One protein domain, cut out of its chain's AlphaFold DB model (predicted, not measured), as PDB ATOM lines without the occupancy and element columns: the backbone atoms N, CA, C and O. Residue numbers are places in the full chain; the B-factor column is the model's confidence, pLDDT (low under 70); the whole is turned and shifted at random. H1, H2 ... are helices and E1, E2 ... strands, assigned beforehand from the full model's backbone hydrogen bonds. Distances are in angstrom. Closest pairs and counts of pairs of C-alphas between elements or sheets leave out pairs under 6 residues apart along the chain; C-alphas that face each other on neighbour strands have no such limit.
ATOM      1  N   GLU A 145     303.056 -17.495  38.691       87.56
ATOM      2  CA  GLU A 145     301.763 -18.170  38.836       87.56
ATOM      3  C   GLU A 145     301.445 -19.063  37.634       87.56
ATOM      4  O   GLU A 145     301.033 -20.207  37.812       87.56
ATOM      5  N   ALA A 146     301.683 -18.592  36.409       87.75
ATOM      6  CA  ALA A 146     301.497 -19.390  35.202       87.75
ATOM      7  C   ALA A 146     302.391 -20.638  35.208       87.75
ATOM      8  O   ALA A 146     301.924 -21.734  34.896       87.75
ATOM      9  N   PHE A 147     303.651 -20.503  35.637       87.88
ATOM     10  CA  PHE A 147     304.563 -21.632  35.799       87.88
ATOM     11  C   PHE A 147     304.017 -22.660  36.797       87.88
ATOM     12  O   PHE A 147     304.029 -23.858  36.512       87.88
ATOM     13  N   PHE A 148     303.483 -22.224  37.937       90.44
ATOM     14  CA  PHE A 148     302.953 -23.114  38.972       90.44
ATOM     15  C   PHE A 148     301.518 -23.619  38.722       90.44
ATOM     16  O   PHE A 148     301.084 -24.568  39.382       90.44
ATOM     17  N   GLY A 149     300.783 -23.035  37.771       93.31
ATOM     18  CA  GLY A 149     299.344 -23.275  37.603       93.31
ATOM     19  C   GLY A 149     298.511 -22.624  38.717       93.31
ATOM     20  O   GLY A 149     297.571 -23.224  39.236       93.31
ATOM     21  N   GLY A 150     298.905 -21.425  39.148       91.94
ATOM     22  CA  GLY A 150     298.292 -20.611  40.200       91.94
ATOM     23  C   GLY A 150     299.299 -20.185  41.273       91.94
ATOM     24  O   GLY A 150     300.485 -20.487  41.175       91.94
ATOM     25  N   ALA A 151     298.816 -19.526  42.328       91.56
ATOM     26  CA  ALA A 151     299.660 -19.039  43.423       91.56
ATOM     27  C   ALA A 151     300.443 -20.185  44.100       91.56
ATOM     28  O   ALA A 151     299.796 -21.165  44.499       91.56
ATOM     29  N   PRO A 152     301.787 -20.107  44.190       92.31
ATOM     30  CA  PRO A 152     302.608 -21.109  44.862       92.31
ATOM     31  C   PRO A 152     302.605 -20.957  46.383       92.31
ATOM     32  O   PRO A 152     302.369 -19.871  46.911       92.31
ATOM     33  N   ASP A 153     302.967 -22.034  47.073       92.38
ATOM     34  CA  ASP A 153     303.303 -21.988  48.492       92.38
ATOM     35  C   ASP A 153     304.674 -21.337  48.670       92.38
ATOM     36  O   ASP A 153     305.623 -21.665  47.953       92.38
ATOM     37  N   ILE A 154     304.791 -20.448  49.654       91.81
ATOM     38  CA  ILE A 154     306.044 -19.772  49.997       91.81
ATOM     39  C   ILE A 154     306.628 -20.427  51.245       91.81
ATOM     40  O   ILE A 154     305.957 -20.541  52.270       91.81
ATOM     41  N   LYS A 155     307.892 -20.842  51.169       89.56
ATOM     42  CA  LYS A 155     308.653 -21.419  52.280       89.56
ATOM     43  C   LYS A 155     310.013 -20.750  52.394       89.56
ATOM     44  O   LYS A 155     310.542 -20.237  51.413       89.56
ATOM     45  N   ILE A 156     310.583 -20.795  53.592       88.19
ATOM     46  CA  ILE A 156     311.965 -20.398  53.852       88.19
ATOM     47  C   ILE A 156     312.736 -21.661  54.236       88.19
ATOM     48  O   ILE A 156     312.273 -22.413  55.093       88.19
ATOM     49  N   ASN A 157     313.858 -21.936  53.569       86.25
ATOM     50  CA  ASN A 157     314.711 -23.081  53.913       86.25
ATOM     51  C   ASN A 157     315.661 -22.729  55.089       86.25
ATOM     52  O   ASN A 157     315.764 -21.556  55.459       86.25
ATOM     53  N   PRO A 158     316.393 -23.703  55.666       87.38
ATOM     54  CA  PRO A 158     317.397 -23.429  56.704       87.38
ATOM     55  C   PRO A 158     318.493 -22.435  56.274       87.38
ATOM     56  O   PRO A 158     318.966 -21.643  57.086       87.38
ATOM     57  N   ALA A 159     318.822 -22.388  54.978       83.19
ATOM     58  CA  ALA A 159     319.747 -21.410  54.392       83.19
ATOM     59  C   ALA A 159     319.172 -19.976  54.276       83.19
ATOM     60  O   ALA A 159     319.883 -19.042  53.905       83.19
ATOM     61  N   GLN A 160     317.912 -19.764  54.672       84.56
ATOM     62  CA  GLN A 160     317.173 -18.498  54.585       84.56
ATOM     63  C   GLN A 160     316.867 -18.013  53.157       84.56
ATOM     64  O   GLN A 160     316.608 -16.815  52.948       84.56
ATOM     65  N   ASP A 161     316.854 -18.935  52.200       85.62
ATOM     66  CA  ASP A 161     316.392 -18.729  50.832       85.62
ATOM     67  C   ASP A 161     314.871 -18.772  50.766       85.62
ATOM     68  O   ASP A 161     314.202 -19.500  51.510       85.62
ATOM     69  N   ILE A 162     314.320 -18.015  49.823       88.44
ATOM     70  CA  ILE A 162     312.891 -18.060  49.521       88.44
ATOM     71  C   ILE A 162     312.660 -19.210  48.549       88.44
ATOM     72  O   ILE A 162     313.272 -19.271  47.485       88.44
ATOM     73  N   VAL A 163     311.753 -20.113  48.899       91.31
ATOM     74  CA  VAL A 163     311.374 -21.259  48.077       91.31
ATOM     75  C   VAL A 163     309.893 -21.160  47.747       91.31
ATOM     76  O   VAL A 163     309.049 -21.158  48.639       91.31
ATOM     77  N   LEU A 164     309.572 -21.102  46.461       93.31
ATOM     78  CA  LEU A 164     308.214 -21.196  45.942       93.31
ATOM     79  C   LEU A 164     307.975 -22.624  45.467       93.31
ATOM     80  O   LEU A 164     308.799 -23.156  44.726       93.31
ATOM     81  N   MET A 165     306.871 -23.256  45.857       94.38
ATOM     82  CA  MET A 165     306.561 -24.622  45.423       94.38
ATOM     83  C   MET A 165     305.079 -24.808  45.133       94.38
ATOM     84  O   MET A 165     304.234 -24.271  45.839       94.38
ATOM     85  N   LYS A 166     304.763 -25.619  44.119       94.06
ATOM     86  CA  LYS A 166     303.403 -26.113  43.850       94.06
ATOM     87  C   LYS A 166     303.442 -27.225  42.814       94.06
ATOM     88  O   LYS A 166     304.250 -27.157  41.893       94.06
ATOM     89  N   ASN A 167     302.559 -28.219  42.924       92.81
ATOM     90  CA  ASN A 167     302.355 -29.243  41.887       92.81
ATOM     91  C   ASN A 167     303.658 -29.925  41.413       92.81
ATOM     92  O   ASN A 167     303.850 -30.162  40.224       92.81
ATOM     93  N   GLY A 168     304.586 -30.193  42.338       93.31
ATOM     94  CA  GLY A 168     305.878 -30.803  42.006       93.31
ATOM     95  C   GLY A 168     306.835 -29.895  41.227       93.31
ATOM     96  O   GLY A 168     307.791 -30.387  40.642       93.31
ATOM     97  N   LYS A 169     306.607 -28.584  41.218       93.50
ATOM     98  CA  LYS A 169     307.543 -27.573  40.727       93.50
ATOM     99  C   LYS A 169     308.111 -26.800  41.909       93.50
ATOM    100  O   LYS A 169     307.441 -26.675  42.942       93.50
ATOM    101  N   LYS A 170     309.310 -26.256  41.741       94.38
ATOM    102  CA  LYS A 170     309.993 -25.449  42.749       94.38
ATOM    103  C   LYS A 170     310.782 -24.320  42.082       94.38
ATOM    104  O   LYS A 170     311.427 -24.534  41.063       94.38
ATOM    105  N   ILE A 171     310.729 -23.128  42.670       91.56
ATOM    106  CA  ILE A 171     311.650 -22.025  42.385       91.56
ATOM    107  C   ILE A 171     312.355 -21.680  43.694       91.56
ATOM    108  O   ILE A 171     311.681 -21.394  44.681       91.56
ATOM    109  N   ARG A 172     313.686 -21.711  43.729       92.00
ATOM    110  CA  ARG A 172     314.480 -21.326  44.907       92.00
ATOM    111  C   ARG A 172     315.295 -20.084  44.588       92.00
ATOM    112  O   ARG A 172     316.001 -20.079  43.591       92.00
ATOM    113  N   PHE A 173     315.197 -19.055  45.418       89.31
ATOM    114  CA  PHE A 173     315.980 -17.830  45.301       89.31
ATOM    115  C   PHE A 173     317.189 -17.910  46.226       89.31
ATOM    116  O   PHE A 173     317.050 -17.691  47.428       89.31
ATOM    117  N   ASP A 174     318.353 -18.181  45.646       85.19
ATOM    118  CA  ASP A 174     319.627 -18.271  46.350       85.19
ATOM    119  C   ASP A 174     320.182 -16.861  46.531       85.19
ATOM    120  O   ASP A 174     320.831 -16.285  45.656       85.19
ATOM    121  N   VAL A 175     319.840 -16.262  47.674       79.00
ATOM    122  CA  VAL A 175     320.211 -14.874  48.004       79.00
ATOM    123  C   VAL A 175     321.477 -14.836  48.851       79.00
ATOM    124  O   VAL A 175     322.251 -13.883  48.767       79.00
ATOM    125  N   LYS A 176     321.697 -15.859  49.681       74.81
ATOM    126  CA  LYS A 176     322.892 -15.994  50.519       74.81
ATOM    127  C   LYS A 176     323.664 -17.222  50.077       74.81
ATOM    128  O   LYS A 176     323.552 -18.278  50.687       74.81
ATOM    129  N   ASN A 177     324.455 -17.070  49.024       71.88
ATOM    130  CA  ASN A 177     325.297 -18.162  48.579       71.88
ATOM    131  C   ASN A 177     326.634 -18.171  49.346       71.88
ATOM    132  O   ASN A 177     327.423 -17.235  49.186       71.88
ATOM    133  N   PRO A 178     326.926 -19.206  50.157       66.31
ATOM    134  CA  PRO A 178     328.216 -19.330  50.838       66.31
ATOM    135  C   PRO A 178     329.391 -19.514  49.865       66.31
ATOM    136  O   PRO A 178     330.532 -19.261  50.241       66.31
ATOM    137  N   HIS A 179     329.134 -19.899  48.614       71.94
ATOM    138  CA  HIS A 179     330.155 -20.095  47.583       71.94
ATOM    139  C   HIS A 179     330.542 -18.804  46.840       71.94
ATOM    140  O   HIS A 179     331.299 -18.859  45.875       71.94
ATOM    141  N   GLY A 180     330.031 -17.643  47.269       75.62
ATOM    142  CA  GLY A 180     330.390 -16.340  46.698       75.62
ATOM    143  C   GLY A 180     329.803 -16.065  45.311       75.62
ATOM    144  O   GLY A 180     330.194 -15.093  44.670       75.62
ATOM    145  N   GLU A 181     328.878 -16.896  44.835       77.50
ATOM    146  CA  GLU A 181     328.207 -16.644  43.560       77.50
ATOM    147  C   GLU A 181     327.192 -15.503  43.708       77.50
ATOM    148  O   GLU A 181     326.601 -15.299  44.774       77.50
ATOM    149  N   GLU A 182     326.967 -14.776  42.616       80.56
ATOM    150  CA  GLU A 182     325.945 -13.733  42.558       80.56
ATOM    151  C   GLU A 182     324.560 -14.294  42.923       80.56
ATOM    152  O   GLU A 182     324.277 -15.466  42.633       80.56
ATOM    153  N   PRO A 183     323.666 -13.470  43.508       78.75
ATOM    154  CA  PRO A 183     322.288 -13.871  43.732       78.75
ATOM    155  C   PRO A 183     321.670 -14.432  42.449       78.75
ATOM    156  O   PRO A 183     321.787 -13.845  41.366       78.75
ATOM    157  N   HIS A 184     321.016 -15.579  42.564       85.06
ATOM    158  CA  HIS A 184     320.373 -16.244  41.438       85.06
ATOM    159  C   HIS A 184     319.154 -17.031  41.900       85.06
ATOM    160  O   HIS A 184     318.873 -17.131  43.093       85.06
ATOM    161  N   PHE A 185     318.393 -17.576  40.957       87.88
ATOM    162  CA  PHE A 185     317.339 -18.524  41.290       87.88
ATOM    163  C   PHE A 185     317.444 -19.803  40.472       87.88
ATOM    164  O   PHE A 185     317.897 -19.777  39.326       87.88
ATOM    165  N   HIS A 186     317.003 -20.891  41.100       87.94
ATOM    166  CA  HIS A 186     316.861 -22.224  40.535       87.94
ATOM    167  C   HIS A 186     315.412 -22.496  40.154       87.94
ATOM    168  O   HIS A 186     314.510 -22.184  40.932       87.94
ATOM    169  N   ILE A 187     315.192 -23.105  38.986       89.62
ATOM    170  CA  ILE A 187     313.905 -23.699  38.605       89.62
ATOM    171  C   ILE A 187     314.080 -25.218  38.592       89.62
ATOM    172  O   ILE A 187     314.913 -25.755  37.866       89.62
ATOM    173  N   GLU A 188     313.287 -25.906  39.401       89.69
ATOM    174  CA  GLU A 188     313.444 -27.328  39.680       89.69
ATOM    175  C   GLU A 188     312.100 -28.063  39.575       89.69
ATOM    176  O   GLU A 188     311.019 -27.494  39.787       89.69
ATOM    177  N   THR A 189     312.157 -29.358  39.277       90.88
ATOM    178  CA  THR A 189     310.993 -30.253  39.263       90.88
ATOM    179  C   THR A 189     311.172 -31.387  40.257       90.88
ATOM    180  O   THR A 189     312.281 -31.753  40.639       90.88
ATOM    181  N   LYS A 190     310.056 -31.931  40.742       91.00
ATOM    182  CA  LYS A 190     310.071 -33.015  41.717       91.00
ATOM    183  C   LYS A 190     310.738 -34.232  41.072       91.00
ATOM    184  O   LYS A 190     310.369 -34.583  39.948       91.00
ATOM    185  N   PRO A 191     311.673 -34.902  41.763       88.06
ATOM    186  CA  PRO A 191     312.288 -36.109  41.231       88.06
ATOM    187  C   PRO A 191     311.223 -37.183  40.977       88.06
ATOM    188  O   PRO A 191     310.264 -37.305  41.742       88.06
ATOM    189  N   ILE A 192     311.417 -37.983  39.922       84.31
ATOM    190  CA  ILE A 192     310.489 -39.055  39.502       84.31
ATOM    191  C   ILE A 192     310.243 -40.053  40.642       84.31
ATOM    192  O   ILE A 192     309.120 -40.496  40.860       84.31
ATOM    193  N   SER A 193     311.280 -40.352  41.423       85.31
ATOM    194  CA  SER A 193     311.226 -41.222  42.606       85.31
ATOM    195  C   SER A 193     310.434 -40.630  43.780       85.31
ATOM    196  O   SER A 193     310.193 -41.311  44.775       85.31
ATOM    197  N   GLY A 194     310.098 -39.337  43.734       83.50
ATOM    198  CA  GLY A 194     309.512 -38.592  44.846       83.50
ATOM    199  C   GLY A 194     310.444 -38.391  46.049       83.50
ATOM    200  O   GLY A 194     310.025 -37.754  47.014       83.50
ATOM    201  N   ARG A 195     311.684 -38.896  45.994       80.44
ATOM    202  CA  ARG A 195     312.712 -38.796  47.041       80.44
ATOM    203  C   ARG A 195     314.049 -38.363  46.441       80.44
ATOM    204  O   ARG A 195     314.393 -38.780  45.339       80.44
ATOM    205  N   GLY A 196     314.821 -37.586  47.195       86.25
ATOM    206  CA  GLY A 196     316.169 -37.159  46.815       86.25
ATOM    207  C   GLY A 196     316.254 -35.708  46.342       86.25
ATOM    208  O   GLY A 196     315.334 -34.912  46.541       86.25
ATOM    209  N   LYS A 197     317.404 -35.366  45.752       87.19
ATOM    210  CA  LYS A 197     317.701 -34.021  45.257       87.19
ATOM    211  C   LYS A 197     316.719 -33.645  44.148       87.19
ATOM    212  O   LYS A 197     316.418 -34.460  43.279       87.19
ATOM    213  N   TRP A 198     316.225 -32.415  44.193       87.38
ATOM    214  CA  TRP A 198     315.373 -31.870  43.144       87.38
ATOM    215  C   TRP A 198     316.224 -31.631  41.893       87.38
ATOM    216  O   TRP A 198     317.180 -30.857  41.978       87.38
ATOM    217  N   PRO A 199     315.957 -32.327  40.773       87.06
ATOM    218  CA  PRO A 199     316.643 -32.044  39.529       87.06
ATOM    219  C   PRO A 199     316.220 -30.681  38.986       87.06
ATOM    220  O   PRO A 199     315.067 -30.248  39.107       87.06
ATOM    221  N   ASP A 200     317.171 -30.036  38.334       86.31
ATOM    222  CA  ASP A 200     316.941 -28.830  37.566       86.31
ATOM    223  C   ASP A 200     315.926 -29.085  36.442       86.31
ATOM    224  O   ASP A 200     315.952 -30.122  35.775       86.31
ATOM    225  N   SER A 201     315.023 -28.131  36.201       79.94
ATOM    226  CA  SER A 201     313.936 -28.301  35.229       79.94
ATOM    227  C   SER A 201     314.386 -28.188  33.764       79.94
ATOM    228  O   SER A 201     313.553 -28.269  32.862       79.94
ATOM    229  N   GLY A 202     315.676 -27.953  33.508       79.94
ATOM    230  CA  GLY A 202     316.251 -27.848  32.170       79.94
ATOM    231  C   GLY A 202     317.740 -27.497  32.178       79.94
ATOM    232  O   GLY A 202     318.354 -27.317  33.227       79.94
ATOM    233  N   ASN A 203     318.316 -27.345  30.981       76.69
ATOM    234  CA  ASN A 203     319.746 -27.045  30.795       76.69
ATOM    235  C   ASN A 203     320.159 -25.658  31.322       76.69
ATOM    236  O   ASN A 203     321.346 -25.387  31.459       76.69
ATOM    237  N   HIS A 204     319.195 -24.764  31.558       67.50
ATOM    238  CA  HIS A 204     319.408 -23.411  32.073       67.50
ATOM    239  C   HIS A 204     318.593 -23.271  33.352       67.50
ATOM    240  O   HIS A 204     317.413 -22.936  33.316       67.50
ATOM    241  N   HIS A 205     319.210 -23.604  34.475       67.19
ATOM    242  CA  HIS A 205     318.545 -23.581  35.773       67.19
ATOM    243  C   HIS A 205     319.029 -22.447  36.659       67.19
ATOM    244  O   HIS A 205     318.375 -22.154  37.643       67.19
ATOM    245  N   ARG A 206     320.135 -21.788  36.301       76.81
ATOM    246  CA  ARG A 206     320.681 -20.655  37.039       76.81
ATOM    247  C   ARG A 206     320.428 -19.365  36.277       76.81
ATOM    248  O   ARG A 206     320.974 -19.152  35.196       76.81
ATOM    249  N   TYR A 207     319.640 -18.487  36.880       74.44
ATOM    250  CA  TYR A 207     319.393 -17.148  36.362       74.44
ATOM    251  C   TYR A 207     320.020 -16.124  37.301       74.44
ATOM    252  O   TYR A 207     319.511 -15.887  38.395       74.44
ATOM    253  N   THR A 208     321.140 -15.540  36.884       73.00
ATOM    254  CA  THR A 208     321.834 -14.474  37.620       73.00
ATOM    255  C   THR A 208     321.158 -13.131  37.370       73.00
ATOM    256  O   THR A 208     320.826 -12.804  36.224       73.00
ATOM    257  N   PHE A 209     321.004 -12.317  38.411       64.00
ATOM    258  CA  PHE A 209     320.535 -10.939  38.265       64.00
ATOM    259  C   PHE A 209     321.668 -10.063  37.720       64.00
ATOM    260  O   PHE A 209     322.309  -9.335  38.472       64.00
TER     261      PHE A 209
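AT A GLANCE: This is residues 145 to 209 of the 213 residues of an uncharacterized protein of Rhodospirillaceae bacterium (UniProt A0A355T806). Look for one twisted antiparallel sheet, ordered E1 E2 E3 E4 E5, a meander in which each strand neighbours the one before; H1 only grazes it, and a long loop, residues 190 to 205, leads to short E5. The 65 printed residues include one named helix, then five named strands: mostly strand, though under half are in named elements. The whole is compact, radius of gyration of the C-alphas 11.9 A, spanning 31 by 24 by 23 A.

HOW THE PARTS SIT: Start at the hairpin of E3, residues 169 to 174, and E4, residues 184 to 189: N 172 and O 186 are 3.0 A apart, within hydrogen-bond range. E3 also neighbours E2, residues 162 to 166, with N 171 and O 164 at 2.8 A. Edge strand E1, residues 153 to 156, has N 155 at 2.8 A from O 163. Edge strand E5, residues 206 to 208, has N 207 at 3.3 A from O 185. H1, residues 145 to 148, is too short for an O i to N i+4 pair; its closest C-alphas to E2 are Phe 148 and Lys 166, 5.7 A.

IN THESE COORDINATES: Find C-alpha 145 at (301.763, -18.170, 38.836), where H1 begins. E3 runs 16.3 A, E4 17.0 A; E5 ends at C-alpha 208, (321.834, -14.474, 37.620).

THE WHOLE: The farthest C-alphas, Gly 149 and Gly 180, are 33.1 A apart. The printed part has no cut; E4 to E5 is a long link. Look for pLDDT under 70 at residues 178, 204 to 205 and 209.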